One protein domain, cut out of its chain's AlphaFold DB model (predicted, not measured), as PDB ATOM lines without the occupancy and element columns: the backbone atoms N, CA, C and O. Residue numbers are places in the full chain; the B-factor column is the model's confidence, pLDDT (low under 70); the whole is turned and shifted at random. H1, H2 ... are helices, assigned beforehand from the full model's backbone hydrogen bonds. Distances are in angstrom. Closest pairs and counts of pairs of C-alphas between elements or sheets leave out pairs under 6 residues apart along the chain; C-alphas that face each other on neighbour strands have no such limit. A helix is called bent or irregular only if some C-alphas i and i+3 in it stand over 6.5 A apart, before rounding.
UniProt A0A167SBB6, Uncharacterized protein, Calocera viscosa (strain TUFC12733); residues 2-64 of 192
ATOM      1  N   GLN A   2      20.151  21.514 -11.214       61.50
ATOM      2  CA  GLN A   2      21.080  22.666 -11.256       61.50
ATOM      3  C   GLN A   2      21.705  22.951 -12.635       61.50
ATOM      4  O   GLN A   2      21.839  24.111 -13.010       61.50
ATOM      5  N   THR A   3      22.035  21.928 -13.427       66.38
ATOM      6  CA  THR A   3      22.663  22.091 -14.753       66.38
ATOM      7  C   THR A   3      21.753  22.763 -15.784       66.38
ATOM      8  O   THR A   3      22.233  23.540 -16.601       66.38
ATOM      9  N   VAL A   4      20.440  22.518 -15.722       68.19
ATOM     10  CA  VAL A   4      19.454  23.133 -16.630       68.19
ATOM     11  C   VAL A   4      19.197  24.590 -16.234       68.19
ATOM     12  O   VAL A   4      19.189  25.467 -17.090       68.19
ATOM     13  N   LEU A   5      19.087  24.864 -14.928       71.44
ATOM     14  CA  LEU A   5      18.931  26.224 -14.396       71.44
ATOM     15  C   LEU A   5      20.149  27.110 -14.702       71.44
ATOM     16  O   LEU A   5      19.993  28.275 -15.051       71.44
ATOM     17  N   SER A   6      21.356  26.542 -14.644       72.38
ATOM     18  CA  SER A   6      22.599  27.248 -14.990       72.38
ATOM     19  C   SER A   6      22.645  27.658 -16.465       72.38
ATOM     20  O   SER A   6      23.173  28.718 -16.790       72.38
ATOM     21  N   GLY A   7      22.069  26.840 -17.355       78.94
ATOM     22  CA  GLY A   7      21.973  27.141 -18.783       78.94
ATOM     23  C   GLY A   7      20.965  28.244 -19.117       78.94
ATOM     24  O   GLY A   7      21.119  28.903 -20.135       78.94
ATOM     25  N   LEU A   8      19.967  28.486 -18.257       81.56
ATOM     26  CA  LEU A   8      18.910  29.476 -18.494       81.56
ATOM     27  C   LEU A   8      19.370  30.928 -18.244       81.56
ATOM     28  O   LEU A   8      18.903  31.846 -18.915       81.56
ATOM     29  N   ARG A   9      20.308  31.139 -17.310       83.94
ATOM     30  CA  ARG A   9      20.826  32.467 -16.916       83.94
ATOM     31  C   ARG A   9      21.274  33.347 -18.098       83.94
ATOM     32  O   ARG A   9      20.782  34.469 -18.204       83.94
ATOM     33  N   PRO A  10      22.127  32.875 -19.032       86.12
ATOM     34  CA  PRO A  10      22.545  33.693 -20.172       86.12
ATOM     35  C   PRO A  10      21.409  33.992 -21.156       86.12
ATOM     36  O   PRO A  10      21.510  34.961 -21.904       86.12
ATOM     37  N   HIS A  11      20.339  33.189 -21.176       87.44
ATOM     38  CA  HIS A  11      19.194  33.419 -22.057       87.44
ATOM     39  C   HIS A  11      18.278  34.529 -21.540       87.44
ATOM     40  O   HIS A  11      17.817  35.337 -22.341       87.44
ATOM     41  N   LEU A  12      18.083  34.624 -20.221       84.44
ATOM     42  CA  LEU A  12      17.273  35.680 -19.601       84.44
ATOM     43  C   LEU A  12      17.834  37.084 -19.854       84.44
ATOM     44  O   LEU A  12      17.077  38.031 -20.038       84.44
ATOM     45  N   LEU A  13      19.161  37.213 -19.899       89.06
ATOM     46  CA  LEU A  13      19.838  38.486 -20.154       89.06
ATOM     47  C   LEU A  13      20.084  38.771 -21.639       89.06
ATOM     48  O   LEU A  13      20.768  39.742 -21.967       89.06
ATOM     49  N   GLN A  14      19.561  37.951 -22.558       91.25
ATOM     50  CA  GLN A  14      19.675  38.288 -23.973       91.25
ATOM     51  C   GLN A  14      18.946  39.612 -24.237       91.25
ATOM     52  O   GLN A  14      17.805  39.768 -23.794       91.25
ATOM     53  N   PRO A  15      19.556  40.542 -25.001       87.56
ATOM     54  CA  PRO A  15      18.982  41.865 -25.234       87.56
ATOM     55  C   PRO A  15      17.541  41.818 -25.731       87.56
ATOM     56  O   PRO A  15      16.743  42.658 -25.347       87.56
ATOM     57  N   LYS A  16      17.197  40.804 -26.532       88.44
ATOM     58  CA  LYS A  16      15.839  40.603 -27.032       88.44
ATOM     59  C   LYS A  16      14.812  40.495 -25.896       88.44
ATOM     60  O   LYS A  16      13.903  41.308 -25.847       88.44
ATOM     61  N   PHE A  17      14.994  39.560 -24.962       85.75
ATOM     62  CA  PHE A  17      14.051  39.360 -23.854       85.75
ATOM     63  C   PHE A  17      14.064  40.525 -22.871       85.75
ATOM     64  O   PHE A  17      13.016  40.969 -22.424       85.75
ATOM     65  N   LEU A  18      15.250  41.056 -22.572       88.50
ATOM     66  CA  LEU A  18      15.402  42.144 -21.613       88.50
ATOM     67  C   LEU A  18      14.798  43.473 -22.111       88.50
ATOM     68  O   LEU A  18      14.387  44.293 -21.295       88.50
ATOM     69  N   ILE A  19      14.762  43.699 -23.429       88.62
ATOM     70  CA  ILE A  19      14.148  44.885 -24.046       88.62
ATOM     71  C   ILE A  19      12.644  44.688 -24.264       88.62
ATOM     72  O   ILE A  19      11.892  45.642 -24.084       88.62
ATOM     73  N   GLU A  20      12.222  43.489 -24.678       87.88
ATOM     74  CA  GLU A  20      10.814  43.173 -24.955       87.88
ATOM     75  C   GLU A  20       9.985  43.037 -23.668       87.88
ATOM     76  O   GLU A  20       8.873  43.551 -23.621       87.88
ATOM     77  N   ASP A  21      10.518  42.383 -22.629       87.31
ATOM     78  CA  ASP A  21       9.786  42.107 -21.387       87.31
ATOM     79  C   ASP A  21      10.699  42.126 -20.137       87.31
ATOM     80  O   ASP A  21      11.016  41.089 -19.540       87.31
ATOM     81  N   PRO A  22      11.152  43.315 -19.694       90.12
ATOM     82  CA  PRO A  22      11.974  43.436 -18.489       90.12
ATOM     83  C   PRO A  22      11.231  43.005 -17.212       90.12
ATOM     84  O   PRO A  22      11.872  42.601 -16.238       90.12
ATOM     85  N   LEU A  23       9.897  43.082 -17.200       88.19
ATOM     86  CA  LEU A  23       9.066  42.664 -16.075       88.19
ATOM     87  C   LEU A  23       9.058  41.137 -15.939       88.19
ATOM     88  O   LEU A  23       9.395  40.625 -14.868       88.19
ATOM     89  N   GLY A  24       8.762  40.406 -17.012       85.12
ATOM     90  CA  GLY A  24       8.779  38.947 -17.016       85.12
ATOM     91  C   GLY A  24      10.162  38.386 -16.691       85.12
ATOM     92  O   GLY A  24      10.284  37.478 -15.864       85.12
ATOM     93  N   VAL A  25      11.233  38.987 -17.230       89.06
ATOM     94  CA  VAL A  25      12.612  38.607 -16.872       89.06
ATOM     95  C   VAL A  25      12.866  38.808 -15.375       89.06
ATOM     96  O   VAL A  25      13.444  37.926 -14.732       89.06
ATOM     97  N   TYR A  26      12.403  39.919 -14.790       88.06
ATOM     98  CA  TYR A  26      12.497  40.146 -13.346       88.06
ATOM     99  C   TYR A  26      11.710  39.103 -12.543       88.06
ATOM    100  O   TYR A  26      12.226  38.594 -11.545       88.06
ATOM    101  N   GLY A  27      10.491  38.767 -12.970       84.38
ATOM    102  CA  GLY A  27       9.647  37.762 -12.326       84.38
ATOM    103  C   GLY A  27      10.317  36.388 -12.304       84.38
ATOM    104  O   GLY A  27      10.502  35.808 -11.232       84.38
ATOM    105  N   ILE A  28      10.775  35.912 -13.466       85.56
ATOM    106  CA  ILE A  28      11.464  34.622 -13.609       85.56
ATOM    107  C   ILE A  28      12.750  34.598 -12.778       85.56
ATOM    108  O   ILE A  28      12.982  33.652 -12.023       85.56
ATOM    109  N   ALA A  29      13.583  35.635 -12.884       88.31
ATOM    110  CA  ALA A  29      14.833  35.710 -12.135       88.31
ATOM    111  C   ALA A  29      14.590  35.737 -10.618       88.31
ATOM    112  O   ALA A  29      15.313  35.081  -9.870       88.31
ATOM    113  N   SER A  30      13.540  36.430 -10.170       84.94
ATOM    114  CA  SER A  30      13.143  36.476  -8.761       84.94
ATOM    115  C   SER A  30      12.711  35.099  -8.252       84.94
ATOM    116  O   SER A  30      13.243  34.634  -7.248       84.94
ATOM    117  N   ILE A  31      11.823  34.407  -8.976       83.00
ATOM    118  CA  ILE A  31      11.332  33.066  -8.609       83.00
ATOM    119  C   ILE A  31      12.474  32.039  -8.568       83.00
ATOM    120  O   ILE A  31      12.493  31.152  -7.718       83.00
ATOM    121  N   LEU A  32      13.447  32.154  -9.477       84.81
ATOM    122  CA  LEU A  32      14.585  31.234  -9.562       84.81
ATOM    123  C   LEU A  32      15.765  31.615  -8.646       84.81
ATOM    124  O   LEU A  32      16.769  30.899  -8.624       84.81
ATOM    125  N   GLY A  33      15.673  32.717  -7.893       84.44
ATOM    126  CA  GLY A  33      16.738  33.195  -7.003       84.44
ATOM    127  C   GLY A  33      17.971  33.754  -7.729       84.44
ATOM    128  O   GLY A  33      19.062  33.823  -7.161       84.44
ATOM    129  N   PHE A  34      17.822  34.150  -8.991       89.69
ATOM    130  CA  PHE A  34      18.860  34.761  -9.819       89.69
ATOM    131  C   PHE A  34      18.964  36.262  -9.518       89.69
ATOM    132  O   PHE A  34      18.470  37.105 -10.262       89.69
ATOM    133  N   LEU A  35      19.570  36.596  -8.372       87.81
ATOM    134  CA  LEU A  35      19.577  37.961  -7.829       87.81
ATOM    135  C   LEU A  35      20.217  38.998  -8.765       87.81
ATOM    136  O   LEU A  35      19.702  40.109  -8.878       87.81
ATOM    137  N   ASP A  36      21.312  38.652  -9.444       89.12
ATOM    138  CA  ASP A  36      21.991  39.573 -10.364       89.12
ATOM    139  C   ASP A  36      21.137  39.870 -11.596       89.12
ATOM    140  O   ASP A  36      20.987  41.024 -11.996       89.12
ATOM    141  N   GLU A  37      20.521  38.838 -12.164       90.00
ATOM    142  CA  GLU A  37      19.623  38.950 -13.304       90.00
ATOM    143  C   GLU A  37      18.359  39.735 -12.944       90.00
ATOM    144  O   GLU A  37      17.964  40.638 -13.681       90.00
ATOM    145  N   ALA A  38      17.772  39.453 -11.776       88.25
ATOM    146  CA  ALA A  38      16.633  40.198 -11.253       88.25
ATOM    147  C   ALA A  38      17.000  41.675 -11.063       88.25
ATOM    148  O   ALA A  38      16.246  42.560 -11.453       88.25
ATOM    149  N   ARG A  39      18.190  41.968 -10.535       88.56
ATOM    150  CA  ARG A  39      18.677  43.341 -10.370       88.56
ATOM    151  C   ARG A  39      18.826  44.067 -11.714       88.56
ATOM    152  O   ARG A  39      18.379  45.209 -11.835       88.56
ATOM    153  N   ILE A  40      19.402  43.412 -12.724       90.56
ATOM    154  CA  ILE A  40      19.558  43.971 -14.078       90.56
ATOM    155  C   ILE A  40      18.189  44.238 -14.719       90.56
ATOM    156  O   ILE A  40      17.956  45.337 -15.224       90.56
ATOM    157  N   ALA A  41      17.273  43.270 -14.657       90.19
ATOM    158  CA  ALA A  41      15.924  43.394 -15.203       90.19
ATOM    159  C   ALA A  41      15.116  44.490 -14.499       90.19
ATOM    160  O   ALA A  41      14.515  45.340 -15.152       90.19
ATOM    161  N   HIS A  42      15.195  44.552 -13.168       89.62
ATOM    162  CA  HIS A  42      14.564  45.601 -12.374       89.62
ATOM    163  C   HIS A  42      15.060  46.992 -12.778       89.62
ATOM    164  O   HIS A  42      14.247  47.892 -12.976       89.62
ATOM    165  N   ARG A  43      16.377  47.175 -12.943       89.06
ATOM    166  CA  ARG A  43      16.942  48.442 -13.429       89.06
ATOM    167  C   ARG A  43      16.425  48.774 -14.823       89.06
ATOM    168  O   ARG A  43      16.029  49.909 -15.065       89.06
ATOM    169  N   LYS A  44      16.358  47.779 -15.712       91.00
ATOM    170  CA  LYS A  44      15.860  47.975 -17.074       91.00
ATOM    171  C   LYS A  44      14.431  48.507 -17.097       91.00
ATOM    172  O   LYS A  44      14.117  49.320 -17.958       91.00
ATOM    173  N   THR A  45      13.594  48.147 -16.117       91.00
ATOM    174  CA  THR A  45      12.238  48.709 -16.027       91.00
ATOM    175  C   THR A  45      12.252  50.238 -15.987       91.00
ATOM    176  O   THR A  45      11.368  50.851 -16.579       91.00
ATOM    177  N   PHE A  46      13.244  50.875 -15.351       90.88
ATOM    178  CA  PHE A  46      13.317  52.332 -15.157       90.88
ATOM    179  C   PHE A  46      13.423  53.129 -16.461       90.88
ATOM    180  O   PHE A  46      13.132  54.322 -16.469       90.88
ATOM    181  N   GLU A  47      13.803  52.483 -17.560       90.38
ATOM    182  CA  GLU A  47      13.878  53.106 -18.883       90.38
ATOM    183  C   GLU A  47      12.506  53.211 -19.573       90.38
ATOM    184  O   GLU A  47      12.348  53.959 -20.533       90.38
ATOM    185  N   TYR A  48      11.497  52.489 -19.081       89.44
ATOM    186  CA  TYR A  48      10.175  52.401 -19.699       89.44
ATOM    187  C   TYR A  48       9.135  53.167 -18.899       89.44
ATOM    188  O   TYR A  48       9.245  53.313 -17.681       89.44
ATOM    189  N   ASP A  49       8.103  53.639 -19.596       89.62
ATOM    190  CA  ASP A  49       6.904  54.151 -18.942       89.62
ATOM    191  C   ASP A  49       6.096  52.992 -18.335       89.62
ATOM    192  O   ASP A  49       6.149  51.867 -18.833       89.62
ATOM    193  N   VAL A  50       5.343  53.254 -17.263       87.31
ATOM    194  CA  VAL A  50       4.559  52.211 -16.580       87.31
ATOM    195  C   VAL A  50       3.510  51.597 -17.507       87.31
ATOM    196  O   VAL A  50       3.313  50.388 -17.457       87.31
ATOM    197  N   SER A  51       2.867  52.389 -18.369       86.06
ATOM    198  CA  SER A  51       1.893  51.860 -19.327       86.06
ATOM    199  C   SER A  51       2.561  50.932 -20.337       86.06
ATOM    200  O   SER A  51       2.078  49.825 -20.547       86.06
ATOM    201  N   SER A  52       3.724  51.319 -20.868       85.88
ATOM    202  CA  SER A  52       4.488  50.475 -21.796       85.88
ATOM    203  C   SER A  52       4.951  49.166 -21.154       85.88
ATOM    204  O   SER A  52       4.945  48.133 -21.810       85.88
ATOM    205  N   LEU A  53       5.315  49.181 -19.867       83.62
ATOM    206  CA  LEU A  53       5.660  47.952 -19.144       83.62
ATOM    207  C   LEU A  53       4.479  46.977 -19.059       83.62
ATOM    208  O   LEU A  53       4.683  45.772 -19.141       83.62
ATOM    209  N   LEU A  54       3.257  47.491 -18.907       81.31
ATOM    210  CA  LEU A  54       2.044  46.679 -18.791       81.31
ATOM    211  C   LEU A  54       1.506  46.200 -20.146       81.31
ATOM    212  O   LEU A  54       0.858  45.163 -20.208       81.31
ATOM    213  N   GLU A  55       1.766  46.930 -21.232       76.81
ATOM    214  CA  GLU A  55       1.338  46.555 -22.589       76.81
ATOM    215  C   GLU A  55       2.032  45.287 -23.109       76.81
ATOM    216  O   GLU A  55       1.467  44.567 -23.933       76.81
ATOM    217  N   HIS A  56       3.245  45.006 -22.627       64.56
ATOM    218  CA  HIS A  56       4.015  43.824 -23.016       64.56
ATOM    219  C   HIS A  56       3.660  42.567 -22.209       64.56
ATOM    220  O   HIS A  56       3.997  41.459 -22.639       64.56
ATOM    221  N   GLU A  57       2.902  42.695 -21.113       61.91
ATOM    222  CA  GLU A  57       2.367  41.538 -20.399       61.91
ATOM    223  C   GLU A  57       1.198  40.932 -21.180       61.91
ATOM    224  O   GLU A  57       0.024  41.255 -21.000       61.91
ATOM    225  N   SER A  58       1.539  39.994 -22.062       51.69
ATOM    226  CA  SER A  58       0.570  39.157 -22.782       51.69
ATOM    227  C   SER A  58      -0.265  38.288 -21.822       51.69
ATOM    228  O   SER A  58      -1.340  37.813 -22.187       51.69
ATOM    229  N   SER A  59       0.224  38.101 -20.592       52.16
ATOM    230  CA  SER A  59      -0.407  37.393 -19.483       52.16
ATOM    231  C   SER A  59      -0.041  38.085 -18.166       52.16
ATOM    232  O   SER A  59       0.921  37.714 -17.501       52.16
ATOM    233  N   ALA A  60      -0.851  39.049 -17.719       49.72
ATOM    234  CA  ALA A  60      -0.749  39.655 -16.378       49.72
ATOM    235  C   ALA A  60      -0.958  38.658 -15.205       49.72
ATOM    236  O   ALA A  60      -1.165  39.048 -14.056       49.72
ATOM    237  N   GLU A  61      -0.952  37.358 -15.501       54.84
ATOM    238  CA  GLU A  61      -1.086  36.244 -14.569       54.84
ATOM    239  C   GLU A  61       0.273  35.816 -13.979       54.84
ATOM    240  O   GLU A  61       0.295  35.179 -12.926       54.84
ATOM    241  N   ASP A  62       1.400  36.197 -14.602       57.00
ATOM    242  CA  ASP A  62       2.726  35.655 -14.262       57.00
ATOM    243  C   ASP A  62       3.523  36.494 -13.242       57.00
ATOM    244  O   ASP A  62       4.393  35.963 -12.542       57.00
ATOM    245  N   ILE A  63       3.211  37.787 -13.077       65.62
ATOM    246  CA  ILE A  63       3.802  38.622 -12.022       65.62
ATOM    247  C   ILE A  63       2.880  38.716 -10.812       65.62
ATOM    248  O   ILE A  63       1.750  39.196 -10.865       65.62
ATOM    249  N   SER A  64       3.417  38.347  -9.646       73.56
ATOM    250  CA  SER A  64       2.755  38.633  -8.377       73.56
ATOM    251  C   SER A  64       2.524  40.138  -8.233       73.56
ATOM    252  O   SER A  64       3.472  40.925  -8.295       73.56
TER     253      SER A  64
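AT A GLANCE: This is residues 2 to 64 of the 192 residues of an uncharacterized protein of Calocera viscosa (strain TUFC12733) (UniProt A0A167SBB6). A helical hairpin of H3 and H4 makes the core, with short H2 crossing beside it; H1 and short H5 lie toward opposite ends of the long axis, and residues 56 to 64 fold back from H5. The printed part has 63 residues with five named helices, H1 to H5 in order, and no named strand: all helix. It is compact, with a radius of gyration of the C-alphas of 11.4 A, yet elongated, spanning 36 by 22 by 18 A.

IN THESE COORDINATES: H1, residues 2 to 12, begins at C-alpha (21.080, 22.666, -11.256) and is 15.9 A long; it is only just irregular, C-alphas 7 and 10 being 6.7 A apart. H2 is residues 15 to 20, H3 residues 22 to 31, 14.3 A, and H4 residues 35 to 45, 15.4 A. H5, residues 50 to 55, ends at C-alpha (1.338, 46.555, -22.589).

HOW THE PARTS SIT: H3 and H4 touch, closest at the C-alphas of Tyr 26 and Ala 38, 4.6 A, opposite ways at a shallow tilt of 23 degrees. H2 and H4 only just touch, with 3 pairs of C-alphas within 8 A, closest Leu 18 and Ala 41, 6.6 A. H1 and H5 are apart. Every O i to N i+4 pair is within hydrogen-bond range in H2, H3, H4 and H5, and 4 of 7 in H1.

THE WHOLE: The farthest C-alphas, Thr 3 and Ser 51, are 36.6 A apart. The printed part has no cut, and the four links between helices are tight. Residues 2 to 4 and 56 to 63 have pLDDT under 70.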